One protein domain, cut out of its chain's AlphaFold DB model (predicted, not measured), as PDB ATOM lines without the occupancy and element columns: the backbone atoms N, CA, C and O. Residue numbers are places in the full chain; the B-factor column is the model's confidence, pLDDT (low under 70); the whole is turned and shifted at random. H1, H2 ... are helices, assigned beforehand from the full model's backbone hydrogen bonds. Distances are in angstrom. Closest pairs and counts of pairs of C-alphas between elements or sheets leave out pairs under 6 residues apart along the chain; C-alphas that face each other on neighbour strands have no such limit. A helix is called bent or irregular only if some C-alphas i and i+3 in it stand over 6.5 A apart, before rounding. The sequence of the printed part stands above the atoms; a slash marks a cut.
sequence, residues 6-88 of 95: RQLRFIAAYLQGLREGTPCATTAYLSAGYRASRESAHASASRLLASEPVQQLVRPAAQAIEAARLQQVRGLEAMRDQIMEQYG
ATOM      1  N   ARG A   6     203.846 186.238 278.045       96.00
ATOM      2  CA  ARG A   6     205.280 185.916 278.181       96.00
ATOM      3  C   ARG A   6     205.585 185.286 279.536       96.00
ATOM      4  O   ARG A   6     206.319 184.308 279.579       96.00
ATOM      5  N   GLN A   7     204.983 185.779 280.614       95.88
ATOM      6  CA  GLN A   7     205.133 185.172 281.940       95.88
ATOM      7  C   GLN A   7     204.550 183.756 281.977       95.88
ATOM      8  O   GLN A   7     205.180 182.860 282.522       95.88
ATOM      9  N   LEU A   8     203.404 183.524 281.329       96.19
ATOM     10  CA  LEU A   8     202.831 182.178 281.205       96.19
ATOM     11  C   LEU A   8     203.752 181.228 280.423       96.19
ATOM     12  O   LEU A   8     203.985 180.105 280.862       96.19
ATOM     13  N   ARG A   9     204.343 181.689 279.311       97.25
ATOM     14  CA  ARG A   9     205.340 180.905 278.558       97.25
ATOM     15  C   ARG A   9     206.605 180.626 279.369       97.25
ATOM     16  O   ARG A   9     207.128 179.519 279.299       97.25
ATOM     17  N   PHE A  10     207.065 181.597 280.156       97.50
ATOM     18  CA  PHE A  10     208.187 181.420 281.080       97.50
ATOM     19  C   PHE A  10     207.890 180.328 282.113       97.50
ATOM     20  O   PHE A  10     208.698 179.420 282.285       97.50
ATOM     21  N   ILE A  11     206.717 180.382 282.751       96.88
ATOM     22  CA  ILE A  11     206.281 179.379 283.733       96.88
ATOM     23  C   ILE A  11     206.222 177.995 283.088       96.88
ATOM     24  O   ILE A  11     206.794 177.052 283.630       96.88
ATOM     25  N   ALA A  12     205.591 177.872 281.917       96.56
ATOM     26  CA  ALA A  12     205.482 176.602 281.205       96.56
ATOM     27  C   ALA A  12     206.861 176.002 280.876       96.56
ATOM     28  O   ALA A  12     207.109 174.834 281.169       96.56
ATOM     29  N   ALA A  13     207.779 176.810 280.338       96.88
ATOM     30  CA  ALA A  13     209.131 176.363 280.011       96.88
ATOM     31  C   ALA A  13     209.933 175.965 281.263       96.88
ATOM     32  O   ALA A  13     210.658 174.972 281.248       96.88
ATOM     33  N   TYR A  14     209.782 176.703 282.365       97.12
ATOM     34  CA  TYR A  14     210.464 176.385 283.620       97.12
ATOM     35  C   TYR A  14     209.945 175.086 284.255       97.12
ATOM     36  O   TYR A  14     210.742 174.246 284.673       97.12
ATOM     37  N   LEU A  15     208.621 174.882 284.282       96.38
ATOM     38  CA  LEU A  15     208.004 173.651 284.788       96.38
ATOM     39  C   LEU A  15     208.363 172.427 283.932       96.38
ATOM     40  O   LEU A  15     208.548 171.341 284.477       96.38
ATOM     41  N   GLN A  16     208.511 172.598 282.616       95.62
ATOM     42  CA  GLN A  16     209.006 171.533 281.744       95.62
ATOM     43  C   GLN A  16     210.446 171.143 282.106       95.62
ATOM     44  O   GLN A  16     210.729 169.963 282.285       95.62
ATOM     45  N   GLY A  17     211.327 172.126 282.324       95.44
ATOM     46  CA  GLY A  17     212.689 171.862 282.796       95.44
ATOM     47  C   GLY A  17     212.723 171.140 284.148       95.44
ATOM     48  O   GLY A  17     213.545 170.252 284.347       95.44
ATOM     49  N   LEU A  18     211.803 171.451 285.070       94.31
ATOM     50  CA  LEU A  18     211.671 170.696 286.325       94.31
ATOM     51  C   LEU A  18     211.297 169.228 286.081       94.31
ATOM     52  O   LEU A  18     211.890 168.348 286.700       94.31
ATOM     53  N   ARG A  19     210.359 168.955 285.166       93.12
ATOM     54  CA  ARG A  19     209.964 167.582 284.799       93.12
ATOM     55  C   ARG A  19     211.105 166.787 284.175       93.12
ATOM     56  O   ARG A  19     211.243 165.604 284.457       93.12
ATOM     57  N   GLU A  20     211.919 167.438 283.356       94.12
ATOM     58  CA  GLU A  20     213.086 166.830 282.707       94.12
ATOM     59  C   GLU A  20     214.310 166.742 283.636       94.12
ATOM     60  O   GLU A  20     215.318 166.136 283.283       94.12
ATOM     61  N   GLY A  21     214.241 167.333 284.836       91.12
ATOM     62  CA  GLY A  21     215.351 167.371 285.789       91.12
ATOM     63  C   GLY A  21     216.447 168.386 285.446       91.12
ATOM     64  O   GLY A  21     217.516 168.353 286.050       91.12
ATOM     65  N   THR A  22     216.190 169.306 284.516       93.25
ATOM     66  CA  THR A  22     217.118 170.344 284.039       93.25
ATOM     67  C   THR A  22     216.533 171.765 284.180       93.25
ATOM     68  O   THR A  22     216.531 172.551 283.225       93.25
ATOM     69  N   PRO A  23     216.021 172.168 285.363       91.25
ATOM     70  CA  PRO A  23     215.377 173.469 285.518       91.25
ATOM     71  C   PRO A  23     216.365 174.622 285.300       91.25
ATOM     72  O   PRO A  23     217.319 174.802 286.055       91.25
ATOM     73  N   CYS A  24     216.106 175.468 284.298       95.31
ATOM     74  CA  CYS A  24     216.911 176.659 284.035       95.31
ATOM     75  C   CYS A  24     216.027 177.885 283.788       95.31
ATOM     76  O   CYS A  24     215.446 178.051 282.713       95.31
ATOM     77  N   ALA A  25     215.960 178.783 284.776       95.19
ATOM     78  CA  ALA A  25     215.169 180.009 284.684       95.19
ATOM     79  C   ALA A  25     215.648 180.917 283.537       95.19
ATOM     80  O   ALA A  25     214.830 181.468 282.806       95.19
ATOM     81  N   THR A  26     216.963 181.034 283.325       96.56
ATOM     82  CA  THR A  26     217.524 181.834 282.226       96.56
ATOM     83  C   THR A  26     217.074 181.310 280.861       96.56
ATOM     84  O   THR A  26     216.613 182.092 280.031       96.56
ATOM     85  N   THR A  27     217.157 179.995 280.631       95.50
ATOM     86  CA  THR A  27     216.699 179.379 279.377       95.50
ATOM     87  C   THR A  27     215.199 179.573 279.195       95.50
ATOM     88  O   THR A  27     214.782 180.065 278.153       95.50
ATOM     89  N   ALA A  28     214.394 179.311 280.230       96.50
ATOM     90  CA  ALA A  28     212.947 179.524 280.189       96.50
ATOM     91  C   ALA A  28     212.573 180.981 279.854       96.50
ATOM     92  O   ALA A  28     211.627 181.234 279.109       96.50
ATOM     93  N   TYR A  29     213.332 181.951 280.370       97.00
ATOM     94  CA  TYR A  29     213.125 183.376 280.107       97.00
ATOM     95  C   TYR A  29     213.434 183.739 278.654       97.00
ATOM     96  O   TYR A  29     212.643 184.415 277.997       97.00
ATOM     97  N   LEU A  30     214.541 183.240 278.106       94.94
ATOM     98  CA  LEU A  30     214.875 183.454 276.698       94.94
ATOM     99  C   LEU A  30     213.858 182.766 275.770       94.94
ATOM    100  O   LEU A  30     213.349 183.399 274.845       94.94
ATOM    101  N   SER A  31     213.470 181.524 276.071       94.25
ATOM    102  CA  SER A  31     212.454 180.766 275.324       94.25
ATOM    103  C   SER A  31     211.066 181.411 275.362       94.25
ATOM    104  O   SER A  31     210.303 181.302 274.404       94.25
ATOM    105  N   ALA A  32     210.735 182.146 276.426       95.56
ATOM    106  CA  ALA A  32     209.494 182.913 276.522       95.56
ATOM    107  C   ALA A  32     209.466 184.173 275.627       95.56
ATOM    108  O   ALA A  32     208.440 184.862 275.558       95.56
ATOM    109  N   GLY A  33     210.567 184.470 274.925       94.69
ATOM    110  CA  GLY A  33     210.681 185.560 273.956       94.69
ATOM    111  C   GLY A  33     211.140 186.889 274.555       94.69
ATOM    112  O   GLY A  33     210.929 187.944 273.952       94.69
ATOM    113  N   TYR A  34     211.736 186.880 275.751       93.81
ATOM    114  CA  TYR A  34     212.356 188.079 276.304       93.81
ATOM    115  C   TYR A  34     213.702 188.349 275.621       93.81
ATOM    116  O   TYR A  34     214.571 187.483 275.561       93.81
ATOM    117  N   ARG A  35     213.887 189.578 275.123       92.38
ATOM    118  CA  ARG A  35     215.151 190.025 274.523       92.38
ATOM    119  C   ARG A  35     216.074 190.548 275.619       92.38
ATOM    120  O   ARG A  35     215.808 191.604 276.185       92.38
ATOM    121  N   ALA A  36     217.127 189.803 275.926       90.69
ATOM    122  CA  ALA A  36     218.156 190.188 276.886       90.69
ATOM    123  C   ALA A  36     219.469 189.466 276.551       90.69
ATOM    124  O   ALA A  36     219.443 188.375 275.977       90.69
ATOM    125  N   SER A  37     220.611 190.045 276.935       92.12
ATOM    126  CA  SER A  37     221.871 189.290 276.974       92.12
ATOM    127  C   SER A  37     221.747 188.144 277.984       92.12
ATOM    128  O   SER A  37     220.900 188.188 278.879       92.12
ATOM    129  N   ARG A  38     222.589 187.112 277.878       87.06
ATOM    130  CA  ARG A  38     222.523 185.955 278.789       87.06
ATOM    131  C   ARG A  38     222.684 186.357 280.261       87.06
ATOM    132  O   ARG A  38     221.972 185.838 281.116       87.06
ATOM    133  N   GLU A  39     223.569 187.311 280.531       89.44
ATOM    134  CA  GLU A  39     223.811 187.856 281.868       89.44
ATOM    135  C   GLU A  39     222.588 188.618 282.401       89.44
ATOM    136  O   GLU A  39     222.080 188.321 283.483       89.44
ATOM    137  N   SER A  40     222.018 189.530 281.604       92.44
ATOM    138  CA  SER A  40     220.811 190.268 281.994       92.44
ATOM    139  C   SER A  40     219.575 189.367 282.102       92.44
ATOM    140  O   SER A  40     218.694 189.613 282.935       92.44
ATOM    141  N   ALA A  41     219.502 188.316 281.282       94.00
ATOM    142  CA  ALA A  41     218.448 187.311 281.328       94.00
ATOM    143  C   ALA A  41     218.495 186.530 282.638       94.00
ATOM    144  O   ALA A  41     217.441 186.286 283.211       94.00
ATOM    145  N   HIS A  42     219.682 186.199 283.152       94.62
ATOM    146  CA  HIS A  42     219.809 185.497 284.424       94.62
ATOM    147  C   HIS A  42     219.214 186.305 285.584       94.62
ATOM    148  O   HIS A  42     218.290 185.839 286.251       94.62
ATOM    149  N   ALA A  43     219.653 187.554 285.767       95.06
ATOM    150  CA  ALA A  43     219.133 188.416 286.831       95.06
ATOM    151  C   ALA A  43     217.620 188.686 286.685       95.06
ATOM    152  O   ALA A  43     216.878 188.724 287.669       95.06
ATOM    153  N   SER A  44     217.136 188.864 285.453       96.12
ATOM    154  CA  SER A  44     215.716 189.130 285.187       96.12
ATOM    155  C   SER A  44     214.840 187.895 285.381       96.12
ATOM    156  O   SER A  44     213.759 188.009 285.956       96.12
ATOM    157  N   ALA A  45     215.320 186.718 284.977       96.44
ATOM    158  CA  ALA A  45     214.646 185.448 285.198       96.44
ATOM    159  C   ALA A  45     214.533 185.128 286.691       96.44
ATOM    160  O   ALA A  45     213.454 184.756 287.140       96.44
ATOM    161  N   SER A  46     215.600 185.342 287.469       95.56
ATOM    162  CA  SER A  46     215.577 185.144 288.925       95.56
ATOM    163  C   SER A  46     214.565 186.065 289.610       95.56
ATOM    164  O   SER A  46     213.770 185.606 290.427       95.56
ATOM    165  N   ARG A  47     214.518 187.350 289.227       96.38
ATOM    166  CA  ARG A  47     213.514 188.298 289.748       96.38
ATOM    167  C   ARG A  47     212.091 187.916 289.354       96.38
ATOM    168  O   ARG A  47     211.191 187.986 290.185       96.38
ATOM    169  N   LEU A  48     211.879 187.499 288.105       96.12
ATOM    170  CA  LEU A  48     210.564 187.065 287.642       96.12
ATOM    171  C   LEU A  48     210.109 185.801 288.381       96.12
ATOM    172  O   LEU A  48     208.964 185.739 288.823       96.12
ATOM    173  N   LEU A  49     211.003 184.827 288.556       95.88
ATOM    174  CA  LEU A  49     210.718 183.601 289.294       95.88
ATOM    175  C   LEU A  49     210.378 183.886 290.758       95.88
ATOM    176  O   LEU A  49     209.499 183.232 291.301       95.88
ATOM    177  N   ALA A  50     211.031 184.867 291.383       95.12
ATOM    178  CA  ALA A  50     210.749 185.286 292.756       95.12
ATOM    179  C   ALA A  50     209.461 186.117 292.903       95.12
ATOM    180  O   ALA A  50     209.031 186.379 294.025       95.12
ATOM    181  N   SER A  51     208.838 186.551 291.802       95.75
ATOM    182  CA  SER A  51     207.625 187.364 291.878       95.75
ATOM    183  C   SER A  51     206.437 186.553 292.396       95.75
ATOM    184  O   SER A  51     206.205 185.419 291.974       95.75
ATOM    185  N   GLU A  52     205.653 187.159 293.285       95.31
ATOM    186  CA  GLU A  52     204.493 186.528 293.921       95.31
ATOM    187  C   GLU A  52     203.509 185.864 292.934       95.31
ATOM    188  O   GLU A  52     203.217 184.680 293.115       95.31
ATOM    189  N   PRO A  53     203.041 186.522 291.849       94.19
ATOM    190  CA  PRO A  53     202.075 185.893 290.945       94.19
ATOM    191  C   PRO A  53     202.667 184.702 290.174       94.19
ATOM    192  O   PRO A  53     201.939 183.794 289.784       94.19
ATOM    193  N   VAL A  54     203.986 184.676 289.959       94.81
ATOM    194  CA  VAL A  54     204.675 183.530 289.347       94.81
ATOM    195  C   VAL A  54     204.822 182.398 290.362       94.81
ATOM    196  O   VAL A  54     204.522 181.250 290.040       94.81
ATOM    197  N   GLN A  55     205.219 182.712 291.598       95.56
ATOM    198  CA  GLN A  55     205.353 181.741 292.687       95.56
ATOM    199  C   GLN A  55     204.035 181.031 293.008       95.56
ATOM    200  O   GLN A  55     204.044 179.821 293.230       95.56
ATOM    201  N   GLN A  56     202.908 181.747 292.967       95.06
ATOM    202  CA  GLN A  56     201.576 181.173 293.187       95.06
ATOM    203  C   GLN A  56     201.234 180.047 292.195       95.06
ATOM    204  O   GLN A  56     200.509 179.125 292.560       95.06
ATOM    205  N   LEU A  57     201.782 180.073 290.974       93.94
ATOM    206  CA  LEU A  57     201.593 179.003 289.987       93.94
ATOM    207  C   LEU A  57     202.721 177.968 290.004       93.94
ATOM    208  O   LEU A  57     202.470 176.770 289.890       93.94
ATOM    209  N   VAL A  58     203.970 178.418 290.137       95.44
ATOM    210  CA  VAL A  58     205.142 177.538 290.047       95.44
ATOM    211  C   VAL A  58     205.234 176.614 291.254       95.44
ATOM    212  O   VAL A  58     205.488 175.428 291.076       95.44
ATOM    213  N   ARG A  59     205.018 177.120 292.473       95.44
ATOM    214  CA  ARG A  59     205.215 176.344 293.705       95.44
ATOM    215  C   ARG A  59     204.346 175.081 293.783       95.44
ATOM    216  O   ARG A  59     204.931 174.013 293.964       95.44
ATOM    217  N   PRO A  60     203.007 175.140 293.629       96.19
ATOM    218  CA  PRO A  60     202.188 173.928 293.692       96.19
ATOM    219  C   PRO A  60     202.524 172.946 292.561       96.19
ATOM    220  O   PRO A  60     202.593 171.740 292.790       96.19
ATOM    221  N   ALA A  61     202.808 173.445 291.355       95.06
ATOM    222  CA  ALA A  61     203.184 172.599 290.226       95.06
ATOM    223  C   ALA A  61     204.545 171.911 290.435       95.06
ATOM    224  O   ALA A  61     204.676 170.719 290.169       95.06
ATOM    225  N   ALA A  62     205.541 172.628 290.960       94.00
ATOM    226  CA  ALA A  62     206.853 172.077 291.286       94.00
ATOM    227  C   ALA A  62     206.761 171.003 292.380       94.00
ATOM    228  O   ALA A  62     207.376 169.948 292.253       94.00
ATOM    229  N   GLN A  63     205.943 171.230 293.413       95.94
ATOM    230  CA  GLN A  63     205.687 170.235 294.459       95.94
ATOM    231  C   GLN A  63     205.030 168.969 293.900       95.94
ATOM    232  O   GLN A  63     205.421 167.868 294.273       95.94
ATOM    233  N   ALA A  64     204.071 169.107 292.979       95.44
ATOM    234  CA  ALA A  64     203.441 167.961 292.330       95.44
ATOM    235  C   ALA A  64     204.424 167.171 291.447       95.44
ATOM    236  O   ALA A  64     204.395 165.942 291.451       95.44
ATOM    237  N   ILE A  65     205.310 167.861 290.718       94.31
ATOM    238  CA  ILE A  65     206.368 167.224 289.915       94.31
ATOM    239  C   ILE A  65     207.312 166.422 290.817       94.31
ATOM    240  O   ILE A  65     207.601 165.264 290.521       94.31
ATOM    241  N   GLU A  66     207.747 167.007 291.933       92.56
ATOM    242  CA  GLU A  66     208.637 166.330 292.876       92.56
ATOM    243  C   GLU A  66     207.953 165.135 293.550       92.56
ATOM    244  O   GLU A  66     208.519 164.046 293.616       92.56
ATOM    245  N   ALA A  67     206.699 165.289 293.982       93.56
ATOM    246  CA  ALA A  67     205.932 164.196 294.570       93.56
ATOM    247  C   ALA A  67     205.770 163.015 293.597       93.56
ATOM    248  O   ALA A  67     205.962 161.863 293.991       93.56
ATOM    249  N   ALA A  68     205.481 163.291 292.321       92.94
ATOM    250  CA  ALA A  68     205.389 162.262 291.287       92.94
ATOM    251  C   ALA A  68     206.731 161.542 291.075       92.94
ATOM    252  O   ALA A  68     206.764 160.317 290.950       92.94
ATOM    253  N   ARG A  69     207.846 162.283 291.098       91.31
ATOM    254  CA  ARG A  69     209.194 161.711 290.993       91.31
ATOM    255  C   ARG A  69     209.510 160.790 292.170       91.31
ATOM    256  O   ARG A  69     209.967 159.669 291.961       91.31
ATOM    257  N   LEU A  70     209.227 161.226 293.396       92.44
ATOM    258  CA  LEU A  70     209.424 160.415 294.600       92.44
ATOM    259  C   LEU A  70     208.578 159.138 294.578       92.44
ATOM    260  O   LEU A  70     209.059 158.068 294.943       92.44
ATOM    261  N   GLN A  71     207.329 159.231 294.119       94.00
ATOM    262  CA  GLN A  71     206.466 158.065 293.960       94.00
ATOM    263  C   GLN A  71     207.024 157.080 292.924       94.00
ATOM    264  O   GLN A  71     206.997 155.872 293.159       94.00
ATOM    265  N   GLN A  72     207.566 157.578 291.810       92.38
ATOM    266  CA  GLN A  72     208.202 156.738 290.796       92.38
ATOM    267  C   GLN A  72     209.419 155.994 291.360       92.38
ATOM    268  O   GLN A  72     209.541 154.791 291.145       92.38
ATOM    269  N   VAL A  73     210.285 156.680 292.116       92.81
ATOM    270  CA  VAL A  73     211.454 156.059 292.762       92.81
ATOM    271  C   VAL A  73     211.022 154.940 293.708       92.81
ATOM    272  O   VAL A  73     211.525 153.828 293.590       92.81
ATOM    273  N   ARG A  74     210.024 155.184 294.566       93.94
ATOM    274  CA  ARG A  74     209.492 154.154 295.477       93.94
ATOM    275  C   ARG A  74     208.943 152.935 294.733       93.94
ATOM    276  O   ARG A  74     209.117 151.812 295.189       93.94
ATOM    277  N   GLY A  75     208.295 153.145 293.586       93.38
ATOM    278  CA  GLY A  75     207.825 152.047 292.736       93.38
ATOM    279  C   GLY A  75     208.973 151.206 292.171       93.38
ATOM    280  O   GLY A  75     208.883 149.980 292.149       93.38
ATOM    281  N   LEU A  76     210.070 151.850 291.764       93.25
ATOM    282  CA  LEU A  76     211.274 151.153 291.301       93.25
ATOM    283  C   LEU A  76     211.959 150.374 292.430       93.25
ATOM    284  O   LEU A  76     212.418 149.260 292.199       93.25
ATOM    285  N   GLU A  77     212.004 150.927 293.644       92.75
ATOM    286  CA  GLU A  77     212.548 150.244 294.824       92.75
ATOM    287  C   GLU A  77     211.718 149.012 295.193       92.75
ATOM    288  O   GLU A  77     212.280 147.932 295.341       92.75
ATOM    289  N   ALA A  78     210.387 149.133 295.228       92.81
ATOM    290  CA  ALA A  78     209.503 147.998 295.484       92.81
ATOM    291  C   ALA A  78     209.655 146.894 294.422       92.81
ATOM    292  O   ALA A  78     209.692 145.710 294.749       92.81
ATOM    293  N   MET A  79     209.796 147.274 293.148       92.81
ATOM    294  CA  MET A  79     210.038 146.322 292.062       92.81
ATOM    295  C   MET A  79     211.402 145.632 292.197       92.81
ATOM    296  O   MET A  79     211.501 144.426 291.978       92.81
ATOM    297  N   ARG A  80     212.456 146.367 292.579       93.00
ATOM    298  CA  ARG A  80     213.777 145.789 292.872       93.00
ATOM    299  C   ARG A  80     213.679 144.767 294.001       93.00
ATOM    300  O   ARG A  80     214.217 143.674 293.858       93.00
ATOM    301  N   ASP A  81     213.015 145.117 295.095       91.75
ATOM    302  CA  ASP A  81     212.905 144.249 296.269       91.75
ATOM    303  C   ASP A  81     212.142 142.962 295.920       91.75
ATOM    304  O   ASP A  81     212.622 141.870 296.215       91.75
ATOM    305  N   GLN A  82     211.058 143.065 295.141       91.19
ATOM    306  CA  GLN A  82     210.333 141.906 294.614       91.19
ATOM    307  C   GLN A  82     211.212 141.002 293.731       91.19
ATOM    308  O   GLN A  82     211.143 139.778 293.836       91.19
ATOM    309  N   ILE A  83     212.047 141.578 292.858       92.44
ATOM    310  CA  ILE A  83     212.984 140.804 292.028       92.44
ATOM    311  C   ILE A  83     214.011 140.085 292.913       92.44
ATOM    312  O   ILE A  83     214.302 138.913 292.683       92.44
ATOM    313  N   MET A  84     214.548 140.750 293.936       88.12
ATOM    314  CA  MET A  84     215.516 140.138 294.853       88.12
ATOM    315  C   MET A  84     214.888 139.018 295.689       88.12
ATOM    316  O   MET A  84     215.530 137.997 295.906       88.12
ATOM    317  N   GLU A  85     213.630 139.150 296.100       88.12
ATOM    318  CA  GLU A  85     212.900 138.071 296.774       88.12
ATOM    319  C   GLU A  85     212.642 136.877 295.843       88.12
ATOM    320  O   GLU A  85     212.791 135.727 296.254       88.12
ATOM    321  N   GLN A  86     212.287 137.131 294.580       83.81
ATOM    322  CA  GLN A  86     211.962 136.079 293.609       83.81
ATOM    323  C   GLN A  86     213.195 135.358 293.048       83.81
ATOM    324  O   GLN A  86     213.123 134.166 292.761       83.81
ATOM    325  N   TYR A  87     214.311 136.069 292.873       80.12
ATOM    326  CA  TYR A  87     215.486 135.571 292.145       80.12
ATOM    327  C   TYR A  87     216.790 135.614 292.954       80.12
ATOM    328  O   TYR A  87     217.776 134.999 292.554       80.12
ATOM    329  N   GLY A  88     216.824 136.291 294.105       63.47
ATOM    330  CA  GLY A  88     218.006 136.411 294.971       63.47
ATOM    331  C   GLY A  88     218.309 135.173 295.823       63.47
ATOM    332  O   GLY A  88     219.239 135.199 296.623       63.47
TER     333      GLY A  88
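Overview. This is residues 6 to 88 of the 95 residues of an uncharacterized protein of Frigoriglobus tundricola (UniProt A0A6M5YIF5). A long helix, H4, runs out of a small compact head as an arm: its first part packs on H1, and residues 70 to 88, nearly all of them in H4, stick out alone. In the head, H1 lies side by side with the first part of H4, H2 packs on H1 at a steep angle, and H3 packs on H2, nearly square to it. The printed part has 83 residues with four named helices, H1, H2, H3 and H4 along the chain, and no named strand; the class is all helix. The whole is only just loose, close to extended, with a radius of gyration of the C-alphas of 17.7 A, and it spans 57 by 24 by 16 A, a rod whose length is made by the arm.

Arrangement. H4, residues 52 to 87, has a kink of 25 degrees near residue 59; it is neither bent nor irregular, but only just: C-alphas 57 and 60 are 6.3 A apart. H1, residues 6 to 20, touches H4 at a shallow tilt of 15 degrees, the same way. H4 touches H1 with residues 54 to 65 alone, and the closest C-alphas of the two helices, those of Arg 19 and Ile 65, are 6.3 A apart. H2, residues 25 to 31, touches residues 9 to 14 of H1 alone, at a steep tilt of 60 degrees, opposite ways; the closest C-alphas, those of Ala 13 and Ala 28, are 5.0 A apart. H3, residues 38 to 49, touches H2, only just about perpendicular at 72 degrees, with the C-alphas of Thr 26 and His 42 closest at 4.8 A. H3 and H4 are close but not clearly touching, about perpendicular at 89 degrees; their closest C-alphas, those of Leu 49 and Gln 55, are 6.6 A apart. H1 and H3 are near each other, with 8 pairs of C-alphas within 10 A, and H2 and H4 are apart. The helix packing is mostly crossed, only just: of 3 touching pairs, 1 is at a shallow tilt. Every O i to N i+4 pair is within hydrogen-bond range in H1, H2 and H3; in H4 it is 29 of 32.

Along the chain. H4 is 52.2 A long, from C-alpha 52 at (204.493, 186.528, 293.921) to C-alpha 87 at (215.486, 135.571, 292.145). H1 begins at C-alpha 6 at (205.280, 185.916, 278.181) and is 21.1 A long. H2 measures 9.8 A and H3 16.0 A from first to last C-alpha.

Size, cuts and confidence. The C-alphas of Arg 35 and Gly 88, the two farthest apart, are 57.5 A from each other. Without residues 70 to 88, which stand free, the body of 64 residues spans 35 by 23 by 16 A. The printed part has no cut; the links H1 to H2 and H3 to H4 are tight, and H2 to H3 is short. The mean pLDDT of the printed part is 93.5, and residue 88 alone is under 70.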